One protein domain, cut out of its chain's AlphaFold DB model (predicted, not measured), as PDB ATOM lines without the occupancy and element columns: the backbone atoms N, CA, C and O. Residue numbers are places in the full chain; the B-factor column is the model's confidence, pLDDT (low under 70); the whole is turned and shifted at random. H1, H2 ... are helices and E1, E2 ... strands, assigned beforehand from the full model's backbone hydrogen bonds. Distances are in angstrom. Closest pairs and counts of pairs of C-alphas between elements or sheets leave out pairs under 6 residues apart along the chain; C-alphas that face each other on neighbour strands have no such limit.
ATOM      1  N   VAL A   9     -18.778 -48.978 -39.036       90.03
ATOM      2  CA  VAL A   9     -19.508 -49.661 -37.960       90.03
ATOM      3  C   VAL A   9     -20.598 -48.749 -37.413       90.03
ATOM      4  O   VAL A   9     -21.700 -49.194 -37.101       90.03
ATOM      5  N   ALA A  10     -20.290 -47.459 -37.301       92.41
ATOM      6  CA  ALA A  10     -21.218 -46.431 -36.868       92.41
ATOM      7  C   ALA A  10     -20.768 -45.055 -37.369       92.41
ATOM      8  O   ALA A  10     -19.603 -44.834 -37.701       92.41
ATOM      9  N   SER A  11     -21.684 -44.094 -37.332       93.77
ATOM     10  CA  SER A  11     -21.323 -42.684 -37.398       93.77
ATOM     11  C   SER A  11     -22.152 -41.844 -36.445       93.77
ATOM     12  O   SER A  11     -23.273 -42.191 -36.076       93.77
ATOM     13  N   ALA A  12     -21.577 -40.715 -36.044       94.57
ATOM     14  CA  ALA A  12     -22.202 -39.746 -35.163       94.57
ATOM     15  C   ALA A  12     -21.976 -38.331 -35.695       94.57
ATOM     16  O   ALA A  12     -20.940 -38.018 -36.277       94.57
ATOM     17  N   SER A  13     -22.943 -37.445 -35.473       95.70
ATOM     18  CA  SER A  13     -22.731 -36.016 -35.695       95.70
ATOM     19  C   SER A  13     -22.171 -35.405 -34.419       95.70
ATOM     20  O   SER A  13     -22.787 -35.518 -33.357       95.70
ATOM     21  N   VAL A  14     -21.004 -34.777 -34.528       96.54
ATOM     22  CA  VAL A  14     -20.282 -34.206 -33.393       96.54
ATOM     23  C   VAL A  14     -19.852 -32.773 -33.681       96.54
ATOM     24  O   VAL A  14     -19.710 -32.355 -34.827       96.54
ATOM     25  N   MET A  15     -19.641 -31.998 -32.628       94.67
ATOM     26  CA  MET A  15     -19.043 -30.671 -32.690       94.67
ATOM     27  C   MET A  15     -17.853 -30.636 -31.745       94.67
ATOM     28  O   MET A  15     -18.027 -30.807 -30.538       94.67
ATOM     29  N   ILE A  16     -16.661 -30.369 -32.267       92.79
ATOM     30  CA  ILE A  16     -15.478 -30.179 -31.437       92.79
ATOM     31  C   ILE A  16     -15.592 -28.821 -30.755       92.79
ATOM     32  O   ILE A  16     -15.697 -27.781 -31.404       92.79
ATOM     33  N   LYS A  17     -15.605 -28.835 -29.425       90.66
ATOM     34  CA  LYS A  17     -15.689 -27.631 -28.598       90.66
ATOM     35  C   LYS A  17     -14.310 -27.090 -28.276       90.66
ATOM     36  O   LYS A  17     -14.116 -25.878 -28.331       90.66
ATOM     37  N   LYS A  18     -13.372 -27.968 -27.921       90.83
ATOM     38  CA  LYS A  18     -12.053 -27.561 -27.441       90.83
ATOM     39  C   LYS A  18     -11.044 -28.698 -27.536       90.83
ATOM     40  O   LYS A  18     -11.398 -29.859 -27.351       90.83
ATOM     41  N   TYR A  19      -9.789 -28.323 -27.744       91.78
ATOM     42  CA  TYR A  19      -8.631 -29.187 -27.552       91.78
ATOM     43  C   TYR A  19      -7.933 -28.776 -26.259       91.78
ATOM     44  O   TYR A  19      -7.733 -27.583 -26.021       91.78
ATOM     45  N   VAL A  20      -7.593 -29.748 -25.421       92.01
ATOM     46  CA  VAL A  20      -6.846 -29.540 -24.179       92.01
ATOM     47  C   VAL A  20      -5.523 -30.272 -24.317       92.01
ATOM     48  O   VAL A  20      -5.485 -31.493 -24.187       92.01
ATOM     49  N   LYS A  21      -4.454 -29.530 -24.615       91.85
ATOM     50  CA  LYS A  21      -3.111 -30.099 -24.776       91.85
ATOM     51  C   LYS A  21      -2.622 -30.656 -23.437       91.85
ATOM     52  O   LYS A  21      -2.843 -30.019 -22.407       91.85
ATOM     53  N   LEU A  22      -1.992 -31.820 -23.463       92.44
ATOM     54  CA  LEU A  22      -1.327 -32.424 -22.315       92.44
ATOM     55  C   LEU A  22       0.189 -32.320 -22.493       92.44
ATOM     56  O   LEU A  22       0.678 -32.266 -23.626       92.44
ATOM     57  N   ASP A  23       0.913 -32.292 -21.382       90.50
ATOM     58  CA  ASP A  23       2.370 -32.414 -21.412       90.50
ATOM     59  C   ASP A  23       2.777 -33.888 -21.627       90.50
ATOM     60  O   ASP A  23       1.976 -34.794 -21.385       90.50
ATOM     61  N   PRO A  24       4.014 -34.171 -22.073       88.11
ATOM     62  CA  PRO A  24       4.466 -35.544 -22.309       88.11
ATOM     63  C   PRO A  24       4.358 -36.453 -21.075       88.11
ATOM     64  O   PRO A  24       3.995 -37.621 -21.218       88.11
ATOM     65  N   ASP A  25       4.585 -35.905 -19.880       89.91
ATOM     66  CA  ASP A  25       4.542 -36.638 -18.606       89.91
ATOM     67  C   ASP A  25       3.135 -36.706 -17.990       89.91
ATOM     68  O   ASP A  25       2.923 -37.371 -16.977       89.91
ATOM     69  N   ASP A  26       2.153 -36.021 -18.583       92.88
ATOM     70  CA  ASP A  26       0.783 -36.058 -18.088       92.88
ATOM     71  C   ASP A  26       0.147 -37.432 -18.336       92.88
ATOM     72  O   ASP A  26       0.134 -37.972 -19.451       92.88
ATOM     73  N   GLU A  27      -0.485 -37.960 -17.292       91.74
ATOM     74  CA  GLU A  27      -1.326 -39.145 -17.391       91.74
ATOM     75  C   GLU A  27      -2.728 -38.811 -17.913       91.74
ATOM     76  O   GLU A  27      -3.322 -37.773 -17.588       91.74
ATOM     77  N   PHE A  28      -3.309 -39.751 -18.660       91.55
ATOM     78  CA  PHE A  28      -4.705 -39.684 -19.075       91.55
ATOM     79  C   PHE A  28      -5.638 -39.978 -17.904       91.55
ATOM     80  O   PHE A  28      -6.120 -41.095 -17.740       91.55
ATOM     81  N   ASN A  29      -5.931 -38.948 -17.116       90.37
ATOM     82  CA  ASN A  29      -6.983 -39.007 -16.114       90.37
ATOM     83  C   ASN A  29      -7.797 -37.704 -16.019       90.37
ATOM     84  O   ASN A  29      -7.429 -36.655 -16.563       90.37
ATOM     85  N   SER A  30      -8.935 -37.776 -15.327       88.05
ATOM     86  CA  SER A  30      -9.855 -36.644 -15.145       88.05
ATOM     87  C   SER A  30      -9.261 -35.469 -14.357       88.05
ATOM     88  O   SER A  30      -9.606 -34.324 -14.651       88.05
ATOM     89  N   GLN A  31      -8.345 -35.703 -13.408       90.37
ATOM     90  CA  GLN A  31      -7.675 -34.629 -12.657       90.37
ATOM     91  C   GLN A  31      -6.761 -33.811 -13.576       90.37
ATOM     92  O   GLN A  31      -6.839 -32.579 -13.586       90.37
ATOM     93  N   THR A  32      -5.962 -34.486 -14.405       92.53
ATOM     94  CA  THR A  32      -5.115 -33.864 -15.428       92.53
ATOM     95  C   THR A  32      -5.954 -33.065 -16.422       92.53
ATOM     96  O   THR A  32      -5.654 -31.897 -16.677       92.53
ATOM     97  N   LEU A  33      -7.044 -33.648 -16.939       92.14
ATOM     98  CA  LEU A  33      -7.963 -32.957 -17.848       92.14
ATOM     99  C   LEU A  33      -8.464 -31.644 -17.237       92.14
ATOM    100  O   LEU A  33      -8.421 -30.603 -17.888       92.14
ATOM    101  N   ILE A  34      -8.920 -31.683 -15.986       89.30
ATOM    102  CA  ILE A  34      -9.435 -30.508 -15.275       89.30
ATOM    103  C   ILE A  34      -8.361 -29.438 -15.119       89.30
ATOM    104  O   ILE A  34      -8.603 -28.276 -15.457       89.30
ATOM    105  N   LYS A  35      -7.180 -29.833 -14.633       91.42
ATOM    106  CA  LYS A  35      -6.040 -28.939 -14.425       91.42
ATOM    107  C   LYS A  35      -5.668 -28.228 -15.728       91.42
ATOM    108  O   LYS A  35      -5.716 -26.999 -15.797       91.42
ATOM    109  N   ARG A  36      -5.398 -28.993 -16.792       91.64
ATOM    110  CA  ARG A  36      -4.993 -28.459 -18.102       91.64
ATOM    111  C   ARG A  36      -6.091 -27.645 -18.766       91.64
ATOM    112  O   ARG A  36      -5.812 -26.611 -19.369       91.64
ATOM    113  N   HIS A  37      -7.351 -28.054 -18.623       89.79
ATOM    114  CA  HIS A  37      -8.481 -27.275 -19.120       89.79
ATOM    115  C   HIS A  37      -8.552 -25.892 -18.457       89.79
ATOM    116  O   HIS A  37      -8.779 -24.904 -19.162       89.79
ATOM    117  N   GLY A  38      -8.335 -25.830 -17.137       87.82
ATOM    118  CA  GLY A  38      -8.271 -24.602 -16.342       87.82
ATOM    119  C   GLY A  38      -7.138 -23.669 -16.776       87.82
ATOM    120  O   GLY A  38      -7.369 -22.493 -17.056       87.82
ATOM    121  N   GLU A  39      -5.925 -24.204 -16.923       88.28
ATOM    122  CA  GLU A  39      -4.752 -23.462 -17.413       88.28
ATOM    123  C   GLU A  39      -4.975 -22.901 -18.828       88.28
ATOM    124  O   GLU A  39      -4.554 -21.790 -19.155       88.28
ATOM    125  N   GLN A  40      -5.710 -23.640 -19.662       87.58
ATOM    126  CA  GLN A  40      -5.986 -23.308 -21.060       87.58
ATOM    127  C   GLN A  40      -7.345 -22.622 -21.255       87.58
ATOM    128  O   GLN A  40      -7.894 -22.628 -22.360       87.58
ATOM    129  N   LEU A  41      -7.948 -22.026 -20.220       80.77
ATOM    130  CA  LEU A  41      -9.214 -21.282 -20.356       80.77
ATOM    131  C   LEU A  41      -9.091 -20.089 -21.312       80.77
ATOM    132  O   LEU A  41     -10.038 -19.780 -22.032       80.77
ATOM    133  N   LYS A  42      -7.912 -19.458 -21.358       77.66
ATOM    134  CA  LYS A  42      -7.634 -18.315 -22.241       77.66
ATOM    135  C   LYS A  42      -7.468 -18.714 -23.711       77.66
ATOM    136  O   LYS A  42      -7.631 -17.861 -24.582       77.66
ATOM    137  N   ASN A  43      -7.214 -19.994 -23.998       76.27
ATOM    138  CA  ASN A  43      -7.083 -20.501 -25.362       76.27
ATOM    139  C   ASN A  43      -8.474 -20.560 -26.002       76.27
ATOM    140  O   ASN A  43      -9.207 -21.545 -25.869       76.27
ATOM    141  N   LYS A  44      -8.859 -19.478 -26.685       67.01
ATOM    142  CA  LYS A  44     -10.122 -19.393 -27.418       67.01
ATOM    143  C   LYS A  44     -10.038 -20.249 -28.679       67.01
ATOM    144  O   LYS A  44      -9.711 -19.760 -29.755       67.01
ATOM    145  N   HIS A  45     -10.358 -21.533 -28.559       72.14
ATOM    146  CA  HIS A  45     -10.655 -22.339 -29.733       72.14
ATOM    147  C   HIS A  45     -12.080 -22.030 -30.201       72.14
ATOM    148  O   HIS A  45     -13.030 -22.159 -29.428       72.14
ATOM    149  N   LYS A  46     -12.241 -21.599 -31.456       76.81
ATOM    150  CA  LYS A  46     -13.571 -21.462 -32.054       76.81
ATOM    151  C   LYS A  46     -14.142 -22.872 -32.232       76.81
ATOM    152  O   LYS A  46     -13.509 -23.654 -32.938       76.81
ATOM    153  N   PRO A  47     -15.310 -23.197 -31.648       81.63
ATOM    154  CA  PRO A  47     -15.929 -24.496 -31.856       81.63
ATOM    155  C   PRO A  47     -16.056 -24.815 -33.345       81.63
ATOM    156  O   PRO A  47     -16.340 -23.925 -34.158       81.63
ATOM    157  N   SER A  48     -15.868 -26.082 -33.700       83.54
ATOM    158  CA  SER A  48     -16.067 -26.527 -35.072       83.54
ATOM    159  C   SER A  48     -17.531 -26.352 -35.483       83.54
ATOM    160  O   SER A  48     -18.440 -26.239 -34.655       83.54
ATOM    161  N   LYS A  49     -17.794 -26.385 -36.790       89.33
ATOM    162  CA  LYS A  49     -19.146 -26.705 -37.260       89.33
ATOM    163  C   LYS A  49     -19.481 -28.146 -36.856       89.33
ATOM    164  O   LYS A  49     -18.583 -28.933 -36.542       89.33
ATOM    165  N   TRP A  50     -20.764 -28.490 -36.877       94.14
ATOM    166  CA  TRP A  50     -21.162 -29.892 -36.813       94.14
ATOM    167  C   TRP A  50     -20.478 -30.660 -37.946       94.14
ATOM    168  O   TRP A  50     -20.572 -30.278 -39.111       94.14
ATOM    169  N   CYS A  51     -19.770 -31.712 -37.572       92.37
ATOM    170  CA  CYS A  51     -19.009 -32.597 -38.438       92.37
ATOM    171  C   CYS A  51     -19.509 -34.030 -38.233       92.37
ATOM    172  O   CYS A  51     -20.230 -34.313 -37.266       92.37
ATOM    173  N   ARG A  52     -19.182 -34.937 -39.155       94.06
ATOM    174  CA  ARG A  52     -19.530 -36.353 -39.003       94.06
ATOM    175  C   ARG A  52     -18.293 -37.127 -38.578       94.06
ATOM    176  O   ARG A  52     -17.272 -37.087 -39.260       94.06
ATOM    177  N   LEU A  53     -18.414 -37.808 -37.449       95.73
ATOM    178  CA  LEU A  53     -17.481 -38.802 -36.956       95.73
ATOM    179  C   LEU A  53     -17.879 -40.155 -37.544       95.73
ATOM    180  O   LEU A  53     -18.986 -40.630 -37.303       95.73
ATOM    181  N   HIS A  54     -16.984 -40.746 -38.314       94.32
ATOM    182  CA  HIS A  54     -17.082 -42.083 -38.869       94.32
ATOM    183  C   HIS A  54     -16.244 -43.020 -38.009       94.32
ATOM    184  O   HIS A  54     -15.127 -42.678 -37.624       94.32
ATOM    185  N   ILE A  55     -16.804 -44.179 -37.688       94.33
ATOM    186  CA  ILE A  55     -16.200 -45.161 -36.796       94.33
ATOM    187  C   ILE A  55     -16.073 -46.454 -37.587       94.33
ATOM    188  O   ILE A  55     -17.087 -47.038 -37.976       94.33
ATOM    189  N   THR A  56     -14.846 -46.889 -37.846       90.62
ATOM    190  CA  THR A  56     -14.545 -48.204 -38.424       90.62
ATOM    191  C   THR A  56     -14.093 -49.159 -37.319       90.62
ATOM    192  O   THR A  56     -14.116 -48.817 -36.137       90.62
ATOM    193  N   ASN A  57     -13.714 -50.386 -37.682       88.46
ATOM    194  CA  ASN A  57     -13.215 -51.372 -36.716       88.46
ATOM    195  C   ASN A  57     -11.849 -51.006 -36.112       88.46
ATOM    196  O   ASN A  57     -11.438 -51.622 -35.134       88.46
ATOM    197  N   ASP A  58     -11.142 -50.057 -36.716       87.25
ATOM    198  CA  ASP A  58      -9.740 -49.737 -36.467       87.25
ATOM    199  C   ASP A  58      -9.472 -48.232 -36.344       87.25
ATOM    200  O   ASP A  58      -8.515 -47.843 -35.679       87.25
ATOM    201  N   GLU A  59     -10.318 -47.368 -36.909       90.59
ATOM    202  CA  GLU A  59     -10.071 -45.930 -36.984       90.59
ATOM    203  C   GLU A  59     -11.314 -45.082 -36.670       90.59
ATOM    204  O   GLU A  59     -12.470 -45.469 -36.868       90.59
ATOM    205  N   LEU A  60     -11.053 -43.864 -36.196       91.90
ATOM    206  CA  LEU A  60     -12.016 -42.782 -36.081       91.90
ATOM    207  C   LEU A  60     -11.675 -41.680 -37.069       91.90
ATOM    208  O   LEU A  60     -10.600 -41.085 -36.996       91.90
ATOM    209  N   TRP A  61     -12.619 -41.343 -37.939       91.07
ATOM    210  CA  TRP A  61     -12.417 -40.347 -38.980       91.07
ATOM    211  C   TRP A  61     -13.430 -39.201 -38.905       91.07
ATOM    212  O   TRP A  61     -14.633 -39.422 -38.802       91.07
ATOM    213  N   LEU A  62     -12.958 -37.960 -38.979       91.03
ATOM    214  CA  LEU A  62     -13.786 -36.756 -38.969       91.03
ATOM    215  C   LEU A  62     -13.927 -36.169 -40.379       91.03
ATOM    216  O   LEU A  62     -12.945 -35.814 -41.026       91.03
ATOM    217  N   SER A  63     -15.165 -35.964 -40.831       88.89
ATOM    218  CA  SER A  63     -15.446 -35.147 -42.018       88.89
ATOM    219  C   SER A  63     -15.728 -33.696 -41.632       88.89
ATOM    220  O   SER A  63     -16.722 -33.387 -40.975       88.89
ATOM    221  N   GLY A  64     -14.868 -32.775 -42.071       84.77
ATOM    222  CA  GLY A  64     -15.043 -31.335 -41.836       84.77
ATOM    223  C   GLY A  64     -14.512 -30.833 -40.489       84.77
ATOM    224  O   GLY A  64     -14.780 -29.689 -40.119       84.77
ATOM    225  N   ALA A  65     -13.763 -31.665 -39.767       87.74
ATOM    226  CA  ALA A  65     -13.010 -31.298 -38.574       87.74
ATOM    227  C   ALA A  65     -11.729 -32.142 -38.482       87.74
ATOM    228  O   ALA A  65     -11.551 -33.081 -39.254       87.74
ATOM    229  N   TYR A  66     -10.856 -31.801 -37.536       88.53
ATOM    230  CA  TYR A  66      -9.531 -32.400 -37.378       88.53
ATOM    231  C   TYR A  66      -9.347 -32.870 -35.941       88.53
ATOM    232  O   TYR A  66      -9.962 -32.314 -35.035       88.53
ATOM    233  N   TRP A  67      -8.495 -33.865 -35.710       87.56
ATOM    234  CA  TRP A  67      -8.240 -34.325 -34.343       87.56
ATOM    235  C   TRP A  67      -7.295 -33.420 -33.573       87.56
ATOM    236  O   TRP A  67      -7.405 -33.369 -32.359       87.56
ATOM    237  N   TRP A  68      -6.424 -32.679 -34.257       86.92
ATOM    238  CA  TRP A  68      -5.438 -31.787 -33.648       86.92
ATOM    239  C   TRP A  68      -5.582 -30.365 -34.200       86.92
ATOM    240  O   TRP A  68      -5.915 -30.204 -35.383       86.92
ATOM    241  N   PRO A  69      -5.295 -29.320 -33.399       78.80
ATOM    242  CA  PRO A  69      -5.230 -27.955 -33.907       78.80
ATOM    243  C   PRO A  69      -4.284 -27.864 -35.110       78.80
ATOM    244  O   PRO A  69      -3.156 -28.352 -35.059       78.80
ATOM    245  N   ASN A  70      -4.738 -27.237 -36.196       72.44
ATOM    246  CA  ASN A  70      -3.940 -27.025 -37.413       72.44
ATOM    247  C   ASN A  70      -3.386 -28.322 -38.046       72.44
ATOM    248  O   ASN A  70      -2.355 -28.305 -38.724       72.44
ATOM    249  N   SER A  71      -4.030 -29.465 -37.803       75.09
ATOM    250  CA  SER A  71      -3.685 -30.721 -38.464       75.09
ATOM    251  C   SER A  71      -4.546 -30.970 -39.684       75.09
ATOM    252  O   SER A  71      -5.660 -30.476 -39.776       75.09
ATOM    253  N   ILE A  72      -3.991 -31.735 -40.619       72.42
ATOM    254  CA  ILE A  72      -4.706 -32.316 -41.759       72.42
ATOM    255  C   ILE A  72      -5.154 -33.757 -41.460       72.42
ATOM    256  O   ILE A  72      -5.817 -34.386 -42.282       72.42
ATOM    257  N   LEU A  73      -4.781 -34.292 -40.287       74.33
ATOM    258  CA  LEU A  73      -5.189 -35.613 -39.829       74.33
ATOM    259  C   LEU A  73      -6.652 -35.591 -39.398       74.33
ATOM    260  O   LEU A  73      -7.019 -35.116 -38.318       74.33
ATOM    261  N   ASN A  74      -7.471 -36.168 -40.265       80.72
ATOM    262  CA  ASN A  74      -8.879 -36.425 -40.003       80.72
ATOM    263  C   ASN A  74      -9.094 -37.785 -39.337       80.72
ATOM    264  O   ASN A  74     -10.149 -37.999 -38.754       80.72
ATOM    265  N   GLY A  75      -8.129 -38.700 -39.457       86.98
ATOM    266  CA  GLY A  75      -8.177 -40.054 -38.914       86.98
ATOM    267  C   GLY A  75      -7.256 -40.218 -37.708       86.98
ATOM    268  O   GLY A  75      -6.148 -39.683 -37.723       86.98
ATOM    269  N   ILE A  76      -7.706 -40.964 -36.704       89.23
ATOM    270  CA  ILE A  76      -6.868 -41.544 -35.648       89.23
ATOM    271  C   ILE A  76      -7.190 -43.029 -35.529       89.23
ATOM    272  O   ILE A  76      -8.336 -43.432 -35.726       89.23
ATOM    273  N   HIS A  77      -6.204 -43.844 -35.188       89.10
ATOM    274  CA  HIS A  77      -6.417 -45.257 -34.916       89.10
ATOM    275  C   HIS A  77      -7.053 -45.447 -33.530       89.10
ATOM    276  O   HIS A  77      -6.788 -44.684 -32.602       89.10
ATOM    277  N   LEU A  78      -7.862 -46.489 -33.338       88.13
ATOM    278  CA  LEU A  78      -8.492 -46.780 -32.043       88.13
ATOM    279  C   LEU A  78      -7.462 -47.010 -30.928       88.13
ATOM    280  O   LEU A  78      -7.736 -46.701 -29.773       88.13
ATOM    281  N   SER A  79      -6.261 -47.493 -31.265       86.67
ATOM    282  CA  SER A  79      -5.153 -47.641 -30.303       86.67
ATOM    283  C   SER A  79      -4.577 -46.312 -29.801       86.67
ATOM    284  O   SER A  79      -3.814 -46.319 -28.844       86.67
ATOM    285  N   GLU A  80      -4.879 -45.189 -30.457       89.52
ATOM    286  CA  GLU A  80      -4.464 -43.849 -30.018       89.52
ATOM    287  C   GLU A  80      -5.401 -43.295 -28.934       89.52
ATOM    288  O   GLU A  80      -5.063 -42.333 -28.243       89.52
ATOM    289  N   ILE A  81      -6.571 -43.913 -28.744       91.27
ATOM    290  CA  ILE A  81      -7.528 -43.544 -27.705       91.27
ATOM    291  C   ILE A  81      -7.084 -44.163 -26.381       91.27
ATOM    292  O   ILE A  81      -7.036 -45.379 -26.229       91.27
ATOM    293  N   ASN A  82      -6.812 -43.307 -25.402       91.25
ATOM    294  CA  ASN A  82      -6.337 -43.706 -24.079       91.25
ATOM    295  C   ASN A  82      -7.398 -43.524 -22.989       91.25
ATOM    296  O   ASN A  82      -7.349 -44.183 -21.956       91.25
ATOM    297  N   CYS A  83      -8.361 -42.620 -23.176       92.27
ATOM    298  CA  CYS A  83      -9.373 -42.356 -22.157       92.27
ATOM    299  C   CYS A  83     -10.646 -41.753 -22.758       92.27
ATOM    300  O   CYS A  83     -10.586 -40.973 -23.708       92.27
ATOM    301  N   LEU A  84     -11.801 -42.084 -22.184       93.89
ATOM    302  CA  LEU A  84     -13.088 -41.451 -22.467       93.89
ATOM    303  C   LEU A  84     -13.651 -40.857 -21.176       93.89
ATOM    304  O   LEU A  84     -13.777 -41.548 -20.170       93.89
ATOM    305  N   VAL A  85     -14.042 -39.588 -21.210       92.81
ATOM    306  CA  VAL A  85     -14.530 -38.865 -20.033       92.81
ATOM    307  C   VAL A  85     -15.924 -38.306 -20.305       92.81
ATOM    308  O   VAL A  85     -16.109 -37.449 -21.173       92.81
ATOM    309  N   LYS A  86     -16.916 -38.794 -19.558       91.10
ATOM    310  CA  LYS A  86     -18.314 -38.348 -19.601       91.10
ATOM    311  C   LYS A  86     -18.579 -37.318 -18.513       91.10
ATOM    312  O   LYS A  86     -18.099 -37.458 -17.392       91.10
ATOM    313  N   PHE A  87     -19.438 -36.352 -18.821       87.80
ATOM    314  CA  PHE A  87     -19.877 -35.318 -17.886       87.80
ATOM    315  C   PHE A  87     -21.375 -35.488 -17.603       87.80
ATOM    316  O   PHE A  87     -22.194 -35.441 -18.521       87.80
ATOM    317  N   TYR A  88     -21.772 -35.714 -16.351       82.92
ATOM    318  CA  TYR A  88     -23.193 -35.893 -16.012       82.92
ATOM    319  C   TYR A  88     -23.983 -34.588 -16.071       82.92
ATOM    320  O   TYR A  88     -25.129 -34.593 -16.509       82.92
ATOM    321  N   SER A  89     -23.369 -33.470 -15.672       82.54
ATOM    322  CA  SER A  89     -24.000 -32.146 -15.750       82.54
ATOM    323  C   SER A  89     -24.223 -31.688 -17.193       82.54
ATOM    324  O   SER A  89     -24.992 -30.765 -17.443       82.54
ATOM    325  N   THR A  90     -23.552 -32.313 -18.164       85.83
ATOM    326  CA  THR A  90     -23.654 -31.975 -19.587       85.83
ATOM    327  C   THR A  90     -23.732 -33.264 -20.405       85.83
ATOM    328  O   THR A  90     -22.717 -33.752 -20.905       85.83
ATOM    329  N   PRO A  91     -24.934 -33.859 -20.527       87.93
ATOM    330  CA  PRO A  91     -25.099 -35.228 -21.007       87.93
ATOM    331  C   PRO A  91     -24.648 -35.438 -22.456       87.93
ATOM    332  O   PRO A  91     -24.332 -36.553 -22.842       87.93
ATOM    333  N   ASN A  92     -24.579 -34.385 -23.261       92.68
ATOM    334  CA  ASN A  92     -24.118 -34.425 -24.645       92.68
ATOM    335  C   ASN A  92     -22.606 -34.187 -24.813       92.68
ATOM    336  O   ASN A  92     -22.123 -34.178 -25.941       92.68
ATOM    337  N   LEU A  93     -21.849 -33.972 -23.734       93.04
ATOM    338  CA  LEU A  93     -20.407 -33.734 -23.804       93.04
ATOM    339  C   LEU A  93     -19.611 -35.016 -23.537       93.04
ATOM    340  O   LEU A  93     -19.925 -35.787 -22.625       93.04
ATOM    341  N   LEU A  94     -18.545 -35.198 -24.310       94.58
ATOM    342  CA  LEU A  94     -17.559 -36.264 -24.176       94.58
ATOM    343  C   LEU A  94     -16.167 -35.668 -24.378       94.58
ATOM    344  O   LEU A  94     -15.962 -34.900 -25.316       94.58
ATOM    345  N   ALA A  95     -15.205 -36.035 -23.538       95.09
ATOM    346  CA  ALA A  95     -13.798 -35.786 -23.823       95.09
ATOM    347  C   ALA A  95     -13.096 -37.102 -24.167       95.09
ATOM    348  O   ALA A  95     -13.281 -38.107 -23.485       95.09
ATOM    349  N   ILE A  96     -12.309 -37.084 -25.238       95.26
ATOM    350  CA  ILE A  96     -11.536 -38.230 -25.720       95.26
ATOM    351  C   ILE A  96     -10.058 -37.905 -25.528       95.26
ATOM    352  O   ILE A  96      -9.556 -36.967 -26.141       95.26
ATOM    353  N   GLY A  97      -9.380 -38.653 -24.664       95.13
ATOM    354  CA  GLY A  97      -7.934 -38.589 -24.482       95.13
ATOM    355  C   GLY A  97      -7.240 -39.346 -25.605       95.13
ATOM    356  O   GLY A  97      -7.441 -40.554 -25.739       95.13
ATOM    357  N   ILE A  98      -6.451 -38.634 -26.403       92.78
ATOM    358  CA  ILE A  98      -5.719 -39.169 -27.548       92.78
ATOM    359  C   ILE A  98      -4.218 -38.927 -27.382       92.78
ATOM    360  O   ILE A  98      -3.797 -37.841 -26.972       92.78
ATOM    361  N   ALA A  99      -3.418 -39.936 -27.713       90.72
ATOM    362  CA  ALA A  99      -1.968 -39.836 -27.843       90.72
ATOM    363  C   ALA A  99      -1.588 -40.190 -29.276       90.72
ATOM    364  O   ALA A  99      -1.997 -41.239 -29.772       90.72
ATOM    365  N   SER A 100      -0.826 -39.322 -29.933       85.43
ATOM    366  CA  SER A 100      -0.380 -39.568 -31.299       85.43
ATOM    367  C   SER A 100       0.535 -40.788 -31.343       85.43
ATOM    368  O   SER A 100       1.542 -40.848 -30.640       85.43
ATOM    369  N   ARG A 101       0.237 -41.744 -32.228       80.71
ATOM    370  CA  ARG A 101       1.155 -42.864 -32.510       80.71
ATOM    371  C   ARG A 101       2.425 -42.426 -33.242       80.71
ATOM    372  O   ARG A 101       3.390 -43.178 -33.290       80.71
ATOM    373  N   LEU A 102       2.376 -41.261 -33.890       77.58
ATOM    374  CA  LEU A 102       3.470 -40.729 -34.703       77.58
ATOM    375  C   LEU A 102       4.412 -39.848 -33.878       77.58
ATOM    376  O   LEU A 102       5.580 -39.719 -34.227       77.58
ATOM    377  N   TYR A 103       3.902 -39.247 -32.799       75.92
ATOM    378  CA  TYR A 103       4.624 -38.287 -31.973       75.92
ATOM    379  C   TYR A 103       4.323 -38.554 -30.495       75.92
ATOM    380  O   TYR A 103       3.295 -38.125 -29.981       75.92
ATOM    381  N   GLU A 104       5.234 -39.237 -29.798       73.82
ATOM    382  CA  GLU A 104       5.045 -39.651 -28.394       73.82
ATOM    383  C   GLU A 104       4.793 -38.474 -27.430       73.82
ATOM    384  O   GLU A 104       4.154 -38.638 -26.388       73.82
ATOM    385  N   SER A 105       5.249 -37.272 -27.796       77.80
ATOM    386  CA  SER A 105       5.043 -36.031 -27.044       77.80
ATOM    387  C   SER A 105       3.695 -35.352 -27.307       77.80
ATOM    388  O   SER A 105       3.311 -34.448 -26.561       77.80
ATOM    389  N   GLU A 106       2.951 -35.755 -28.341       83.56
ATOM    390  CA  GLU A 106       1.643 -35.184 -28.652       83.56
ATOM    391  C   GLU A 106       0.534 -35.971 -27.954       83.56
ATOM    392  O   GLU A 106       0.088 -37.030 -28.402       83.56
ATOM    393  N   LYS A 107       0.050 -35.402 -26.851       90.87
ATOM    394  CA  LYS A 107      -1.093 -35.896 -26.087       90.87
ATOM    395  C   LYS A 107      -2.106 -34.777 -25.904       90.87
ATOM    396  O   LYS A 107      -1.738 -33.622 -25.676       90.87
ATOM    397  N   GLN A 108      -3.392 -35.093 -25.986       92.92
ATOM    398  CA  GLN A 108      -4.441 -34.121 -25.683       92.92
ATOM    399  C   GLN A 108      -5.780 -34.779 -25.362       92.92
ATOM    400  O   GLN A 108      -6.023 -35.935 -25.693       92.92
ATOM    401  N   TYR A 109      -6.693 -33.995 -24.800       94.55
ATOM    402  CA  TYR A 109      -8.115 -34.309 -24.811       94.55
ATOM    403  C   TYR A 109      -8.845 -33.514 -25.890       94.55
ATOM    404  O   TYR A 109      -8.722 -32.289 -25.973       94.55
ATOM    405  N   VAL A 110      -9.675 -34.199 -26.668       94.00
ATOM    406  CA  VAL A 110     -10.634 -33.585 -27.589       94.00
ATOM    407  C   VAL A 110     -11.994 -33.565 -26.919       94.00
ATOM    408  O   VAL A 110     -12.621 -34.607 -26.731       94.00
ATOM    409  N   ILE A 111     -12.456 -32.373 -26.548       93.45
ATOM    410  CA  ILE A 111     -13.786 -32.171 -25.981       93.45
ATOM    411  C   ILE A 111     -14.765 -31.976 -27.136       93.45
ATOM    412  O   ILE A 111     -14.710 -30.965 -27.846       93.45
ATOM    413  N   LEU A 112     -15.683 -32.921 -27.304       94.86
ATOM    414  CA  LEU A 112     -16.713 -32.906 -28.332       94.86
ATOM    415  C   LEU A 112     -18.120 -32.961 -27.739       94.86
ATOM    416  O   LEU A 112     -18.349 -33.442 -26.632       94.86
ATOM    417  N   CYS A 113     -19.067 -32.451 -28.513       94.66
ATOM    418  CA  CYS A 113     -20.486 -32.431 -28.207       94.66
ATOM    419  C   CYS A 113     -21.241 -33.290 -29.225       94.66
ATOM    420  O   CYS A 113     -21.053 -33.114 -30.428       94.66
ATOM    421  N   THR A 114     -22.116 -34.172 -28.758       96.24
ATOM    422  CA  THR A 114     -23.092 -34.914 -29.567       96.24
ATOM    423  C   THR A 114     -24.424 -34.159 -29.628       96.24
ATOM    424  O   THR A 114     -24.619 -33.164 -28.922       96.24
ATOM    425  N   LYS A 115     -25.357 -34.599 -30.485       94.42
ATOM    426  CA  LYS A 115     -26.694 -33.984 -30.594       94.42
ATOM    427  C   LYS A 115     -27.529 -34.181 -29.326       94.42
ATOM    428  O   LYS A 115     -28.217 -33.257 -28.902       94.42
ATOM    429  N   SER A 116     -27.438 -35.355 -28.708       94.43
ATOM    430  CA  SER A 116     -28.141 -35.700 -27.472       94.43
ATOM    431  C   SER A 116     -27.262 -36.506 -26.511       94.43
ATOM    432  O   SER A 116     -26.199 -37.010 -26.885       94.43
ATOM    433  N   GLY A 117     -27.721 -36.658 -25.265       93.57
ATOM    434  CA  GLY A 117     -27.074 -37.555 -24.304       93.57
ATOM    435  C   GLY A 117     -27.144 -39.029 -24.702       93.57
ATOM    436  O   GLY A 117     -26.193 -39.771 -24.462       93.57
ATOM    437  N   SER A 118     -28.213 -39.440 -25.386       95.48
ATOM    438  CA  SER A 118     -28.347 -40.799 -25.921       95.48
ATOM    439  C   SER A 118     -27.295 -41.089 -26.993       95.48
ATOM    440  O   SER A 118     -26.669 -42.146 -26.959       95.48
ATOM    441  N   ASP A 119     -27.019 -40.124 -27.881       95.43
ATOM    442  CA  ASP A 119     -25.961 -40.257 -28.894       95.43
ATOM    443  C   ASP A 119     -24.576 -40.392 -28.253       95.43
ATOM    444  O   ASP A 119     -23.735 -41.147 -28.740       95.43
ATOM    445  N   ARG A 120     -24.331 -39.682 -27.139       94.86
ATOM    446  CA  ARG A 120     -23.091 -39.830 -26.369       94.86
ATOM    447  C   ARG A 120     -22.965 -41.245 -25.820       94.86
ATOM    448  O   ARG A 120     -21.907 -41.847 -25.964       94.86
ATOM    449  N   GLU A 121     -24.006 -41.773 -25.179       94.72
ATOM    450  CA  GLU A 121     -23.958 -43.130 -24.621       94.72
ATOM    451  C   GLU A 121     -23.783 -44.188 -25.712       94.72
ATOM    452  O   GLU A 121     -22.994 -45.115 -25.539       94.72
ATOM    453  N   GLN A 122     -24.435 -44.026 -26.867       95.40
ATOM    454  CA  GLN A 122     -24.224 -44.914 -28.008       95.40
ATOM    455  C   GLN A 122     -22.784 -44.832 -28.526       95.40
ATOM    456  O   GLN A 122     -22.167 -45.869 -28.754       95.40
ATOM    457  N   LEU A 123     -22.224 -43.627 -28.662       95.20
ATOM    458  CA  LEU A 123     -20.831 -43.432 -29.063       95.20
ATOM    459  C   LEU A 123     -19.868 -44.108 -28.080       95.20
ATOM    460  O   LEU A 123     -18.992 -44.861 -28.495       95.20
ATOM    461  N   VAL A 124     -20.056 -43.890 -26.779       93.63
ATOM    462  CA  VAL A 124     -19.233 -44.500 -25.726       93.63
ATOM    463  C   VAL A 124     -19.345 -46.023 -25.765       93.63
ATOM    464  O   VAL A 124     -18.324 -46.703 -25.711       93.63
ATOM    465  N   LYS A 125     -20.555 -46.570 -25.920       92.97
ATOM    466  CA  LYS A 125     -20.777 -48.014 -26.060       92.97
ATOM    467  C   LYS A 125     -20.051 -48.580 -27.282       92.97
ATOM    468  O   LYS A 125     -19.398 -49.612 -27.170       92.97
ATOM    469  N   THR A 126     -20.129 -47.909 -28.430       93.01
ATOM    470  CA  THR A 126     -19.432 -48.336 -29.651       93.01
ATOM    471  C   THR A 126     -17.919 -48.331 -29.452       93.01
ATOM    472  O   THR A 126     -17.277 -49.344 -29.706       93.01
ATOM    473  N   LEU A 127     -17.346 -47.236 -28.943       92.43
ATOM    474  CA  LEU A 127     -15.898 -47.123 -28.730       92.43
ATOM    475  C   LEU A 127     -15.385 -48.149 -27.719       92.43
ATOM    476  O   LEU A 127     -14.396 -48.822 -27.977       92.43
ATOM    477  N   THR A 128     -16.078 -48.320 -26.593       90.00
ATOM    478  CA  THR A 128     -15.701 -49.320 -25.580       90.00
ATOM    479  C   THR A 128     -15.814 -50.749 -26.107       90.00
ATOM    480  O   THR A 128     -14.942 -51.564 -25.825       90.00
ATOM    481  N   THR A 129     -16.825 -51.045 -26.930       90.13
ATOM    482  CA  THR A 129     -16.961 -52.358 -27.582       90.13
ATOM    483  C   THR A 129     -15.807 -52.619 -28.551       90.13
ATOM    484  O   THR A 129     -15.218 -53.696 -28.521       90.13
ATOM    485  N   LEU A 130     -15.453 -51.636 -29.386       88.72
ATOM    486  CA  LEU A 130     -14.371 -51.765 -30.368       88.72
ATOM    487  C   LEU A 130     -12.983 -51.828 -29.717       88.72
ATOM    488  O   LEU A 130     -12.118 -52.561 -30.185       88.72
ATOM    489  N   CYS A 131     -12.771 -51.119 -28.607       84.60
ATOM    490  CA  CYS A 131     -11.522 -51.197 -27.850       84.60
ATOM    491  C   CYS A 131     -11.380 -52.495 -27.026       84.60
ATOM    492  O   CYS A 131     -10.285 -52.771 -26.523       84.60
ATOM    493  N   GLY A 132     -12.439 -53.304 -26.912       78.72
ATOM    494  CA  GLY A 132     -12.449 -54.589 -26.211       78.72
ATOM    495  C   GLY A 132     -12.349 -54.466 -24.685       78.72
ATOM    496  O   GLY A 132     -12.620 -53.420 -24.106       78.72
ATOM    497  N   ASN A 133     -11.919 -55.538 -24.012       68.63
ATOM    498  CA  ASN A 133     -11.881 -55.653 -22.540       68.63
ATOM    499  C   ASN A 133     -10.758 -54.843 -21.855       68.63
ATOM    500  O   ASN A 133     -10.329 -55.181 -20.756       68.63
ATOM    501  N   ARG A 134     -10.239 -53.796 -22.499       70.39
ATOM    502  CA  ARG A 134      -9.065 -53.043 -22.034       70.39
ATOM    503  C   ARG A 134      -9.415 -51.827 -21.188       70.39
ATOM    504  O   ARG A 134      -8.638 -50.887 -21.164       70.39
ATOM    505  N   TYR A 135     -10.581 -51.781 -20.555       73.91
ATOM    506  CA  TYR A 135     -11.013 -50.568 -19.866       73.91
ATOM    507  C   TYR A 135     -11.218 -50.753 -18.368       73.91
ATOM    508  O   TYR A 135     -11.706 -51.777 -17.898       73.91
ATOM    509  N   THR A 136     -10.904 -49.693 -17.633       78.87
ATOM    510  CA  THR A 136     -11.284 -49.503 -16.236       78.87
ATOM    511  C   THR A 136     -12.210 -48.302 -16.150       78.87
ATOM    512  O   THR A 136     -11.869 -47.217 -16.624       78.87
ATOM    513  N   GLN A 137     -13.382 -48.477 -15.545       82.63
ATOM    514  CA  GLN A 137     -14.319 -47.383 -15.315       82.63
ATOM    515  C   GLN A 137     -14.176 -46.869 -13.881       82.63
ATOM    516  O   GLN A 137     -14.184 -47.648 -12.931       82.63
ATOM    517  N   SER A 138     -14.096 -45.552 -13.722       82.00
ATOM    518  CA  SER A 138     -14.155 -44.877 -12.428       82.00
ATOM    519  C   SER A 138     -15.128 -43.704 -12.482       82.00
ATOM    520  O   SER A 138     -15.285 -43.047 -13.510       82.00
ATOM    521  N   GLU A 139     -15.812 -43.439 -11.374       83.23
ATOM    522  CA  GLU A 139     -16.692 -42.282 -11.225       83.23
ATOM    523  C   GLU A 139     -16.122 -41.360 -10.149       83.23
ATOM    524  O   GLU A 139     -15.735 -41.807  -9.068       83.23
ATOM    525  N   LYS A 140     -16.025 -40.069 -10.460       80.91
ATOM    526  CA  LYS A 140     -15.419 -39.049  -9.600       80.91
ATOM    527  C   LYS A 140     -16.268 -37.780  -9.633       80.91
ATOM    528  O   LYS A 140     -16.879 -37.441 -10.647       80.91
ATOM    529  N   ARG A 141     -16.299 -37.043  -8.524       76.62
ATOM    530  CA  ARG A 141     -17.004 -35.756  -8.425       76.62
ATOM    531  C   ARG A 141     -16.002 -34.623  -8.317       76.62
ATOM    532  O   ARG A 141     -15.062 -34.716  -7.532       76.62
ATOM    533  N   PHE A 142     -16.226 -33.554  -9.074       72.58
ATOM    534  CA  PHE A 142     -15.354 -32.388  -9.064       72.58
ATOM    535  C   PHE A 142     -16.146 -31.084  -8.931       72.58
ATOM    536  O   PHE A 142     -17.187 -30.887  -9.565       72.58
ATOM    537  N   ASN A 143     -15.589 -30.155  -8.155       67.56
ATOM    538  CA  ASN A 143     -16.087 -28.788  -8.009       67.56
ATOM    539  C   ASN A 143     -15.309 -27.856  -8.944       67.56
ATOM    540  O   ASN A 143     -14.460 -27.091  -8.491       67.56
ATOM    541  N   VAL A 144     -15.529 -27.967 -10.257       65.89
ATOM    542  CA  VAL A 144     -14.793 -27.174 -11.257       65.89
ATOM    543  C   VAL A 144     -15.668 -26.744 -12.435       65.89
ATOM    544  O   VAL A 144     -16.493 -27.533 -12.900       65.89
ATOM    545  N   PRO A 145     -15.445 -25.541 -12.997       59.69
ATOM    546  CA  PRO A 145     -16.142 -25.071 -14.184       59.69
ATOM    547  C   PRO A 145     -15.516 -25.657 -15.452       59.69
ATOM    548  O   PRO A 145     -14.850 -24.966 -16.220       59.69
ATOM    549  N   ILE A 146     -15.727 -26.952 -15.695       59.79
ATOM    550  CA  ILE A 146     -15.568 -27.491 -17.057       59.79
ATOM    551  C   ILE A 146     -16.806 -27.092 -17.865       59.79
ATOM    552  O   ILE A 146     -16.682 -26.540 -18.954       59.79
ATOM    553  N   VAL A 147     -17.991 -27.304 -17.273       55.44
ATOM    554  CA  VAL A 147     -19.294 -26.799 -17.722       55.44
ATOM    555  C   VAL A 147     -20.184 -26.581 -16.485       55.44
ATOM    556  O   VAL A 147     -20.835 -27.508 -16.007       55.44
ATOM    557  N   GLY A 148     -20.192 -25.367 -15.926       54.49
ATOM    558  CA  GLY A 148     -21.031 -25.014 -14.764       54.49
ATOM    559  C   GLY A 148     -20.425 -25.328 -13.379       54.49
ATOM    560  O   GLY A 148     -19.269 -25.726 -13.294       54.49
ATOM    561  N   PRO A 149     -21.168 -25.096 -12.277       56.92
ATOM    562  CA  PRO A 149     -20.593 -24.997 -10.925       56.92
ATOM    563  C   PRO A 149     -20.164 -26.333 -10.289       56.92
ATOM    564  O   PRO A 149     -19.252 -26.346  -9.464       56.92
ATOM    565  N   THR A 150     -20.771 -27.461 -10.670       57.33
ATOM    566  CA  THR A 150     -20.397 -28.800 -10.177       57.33
ATOM    567  C   THR A 150     -20.516 -29.813 -11.306       57.33
ATOM    568  O   THR A 150     -21.520 -29.841 -12.020       57.33
ATOM    569  N   VAL A 151     -19.493 -30.651 -11.474       65.07
ATOM    570  CA  VAL A 151     -19.408 -31.605 -12.582       65.07
ATOM    571  C   VAL A 151     -19.121 -32.992 -12.013       65.07
ATOM    572  O   VAL A 151     -18.041 -33.249 -11.482       65.07
ATOM    573  N   ASN A 152     -20.087 -33.909 -12.133       72.22
ATOM    574  CA  ASN A 152     -19.817 -35.330 -11.907       72.22
ATOM    575  C   ASN A 152     -19.235 -35.915 -13.196       72.22
ATOM    576  O   ASN A 152     -19.766 -35.672 -14.287       72.22
ATOM    577  N   ILE A 153     -18.157 -36.678 -13.063       82.16
ATOM    578  CA  ILE A 153     -17.378 -37.205 -14.176       82.16
ATOM    579  C   ILE A 153     -17.320 -38.729 -14.087       82.16
ATOM    580  O   ILE A 153     -16.963 -39.279 -13.049       82.16
ATOM    581  N   VAL A 154     -17.614 -39.405 -15.200       80.02
ATOM    582  CA  VAL A 154     -17.255 -40.820 -15.386       80.02
ATOM    583  C   VAL A 154     -16.059 -40.879 -16.307       80.02
ATOM    584  O   VAL A 154     -16.106 -40.361 -17.419       80.02
ATOM    585  N   GLU A 155     -15.009 -41.535 -15.860       83.99
ATOM    586  CA  GLU A 155     -13.784 -41.758 -16.604       83.99
ATOM    587  C   GLU A 155     -13.693 -43.240 -16.973       83.99
ATOM    588  O   GLU A 155     -13.866 -44.114 -16.125       83.99
ATOM    589  N   ILE A 156     -13.439 -43.523 -18.243       82.90
ATOM    590  CA  ILE A 156     -13.166 -44.856 -18.769       82.90
ATOM    591  C   ILE A 156     -11.739 -44.811 -19.306       82.90
ATOM    592  O   ILE A 156     -11.501 -44.308 -20.405       82.90
ATOM    593  N   SER A 157     -10.792 -45.293 -18.514       83.04
ATOM    594  CA  SER A 157      -9.384 -45.365 -18.900       83.04
ATOM    595  C   SER A 157      -9.177 -46.629 -19.727       83.04
ATOM    596  O   SER A 157      -9.640 -47.701 -19.339       83.04
ATOM    597  N   LEU A 158      -8.516 -46.502 -20.873       73.09
ATOM    598  CA  LEU A 158      -8.174 -47.606 -21.761       73.09
ATOM    599  C   LEU A 158      -6.714 -47.972 -21.509       73.09
ATOM    600  O   LEU A 158      -5.827 -47.132 -21.641       73.09
ATOM    601  N   SER A 159      -6.450 -49.222 -21.143       67.87
ATOM    602  CA  SER A 159      -5.094 -49.746 -21.106       67.87
ATOM    603  C   SER A 159      -4.550 -49.762 -22.538       67.87
ATOM    604  O   SER A 159      -5.142 -50.440 -23.393       67.87
TER     605      SER A 159
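Overview. This is residues 9 to 159 of the 342 residues of an uncharacterized protein of Schistosoma mansoni (UniProt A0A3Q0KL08). One large, strongly twisted sheet of nine strands has a helix packed on each face, the longer H2 on one and the shorter H1 on the other, and the sheet curls round both. The long strand E1 makes a sharp bend in this sheet: its first part pairs with E2, on the side of E3 and E4, and the rest with E7, on the side of E6, E5, E9 and E8. The printed part has 151 residues and is mixed in class, with elements in the order E1 H1 E2 E3 E4 E5 E6 E7 H2 E8 E9; across the sheet the strands run E4 E3 E2 E1 E7 E6 E5 E9 E8, all antiparallel. The whole is compact, with a radius of gyration of the C-alphas of 14.1 A, and rounded, spanning 36 by 30 by 30 A.

Along the chain. The sheet's longest strand, E1, covers residues 10 to 22; it begins at C-alpha 10 at (-21.218, -46.431, -36.868), bends by 85 degrees at residue 13 and measures 28.3 A from first to last C-alpha. On one side of it come E2, residues 51 to 55, 13.0 A; E3, residues 59 to 63, 13.1 A; and E4, residues 75 to 77, 6.8 A. On the other side come E7, residues 107 to 114, 22.3 A; E6, residues 93 to 99, 19.8 A; E5, residues 81 to 87, 17.8 A; E9, residues 151 to 158, 21.6 A; and E8, residues 135 to 142, 21.6 A. E9 ends at C-alpha 158 at (-8.174, -47.606, -21.761). H2, residues 117 to 131, is 21.0 A long and begins at C-alpha 117 at (-27.074, -37.555, -24.304). H1, residues 30 to 39, is 14.3 A long.

Arrangement. The pairing of E1 is staggered, with E2 over residues 10 to 14 and with E7 over residues 14 to 22. N 12 and O 53 of E1 and E2 are 2.9 A apart, and N 20 and O 109 of E1 and E7 are 2.8 A apart, both within hydrogen-bond range. E2, E3 and E4 form a meander, each strand the antiparallel neighbour of the one before; N 54 and O 61 are 2.7 A apart, N 60 and O 76 2.8 A. E5, E6 and E7 form a second meander, with N 85 and O 95 at 2.8 A and N 96 and O 110 at 2.9 A. E5 pairs with E9 through N 86 and O 154, 2.8 A. E8 and E9 are a hairpin, with N 138 and O 155 at 2.8 A. The edge strands are E4 and E8. H2 is on the sheet; its closest C-alphas to E6 are those of Arg 120 and Leu 94, 6.9 A, and to E1 those of Leu 123 and Ala 12, 7.3 A. H1 is on the opposite face; the C-alphas of His 37 and Val 20 of E1 are its closest pair with that strand, 5.8 A. H1 and H2 are apart. In both helices every O i to N i+4 pair is within hydrogen-bond range.

Size, cuts and confidence. The two C-alphas farthest apart are those of Asn 57 and Pro 149, 37.6 A. The printed part has no cut. The links from H1 to E2 and from E3 to E4 are long, with 11 residues each. E4 and E5 meet only through their link, a tight one of 3 residues. The mean pLDDT of the printed part is 85.8; residues 44, 133, 143 to 151 and 159 are under 70.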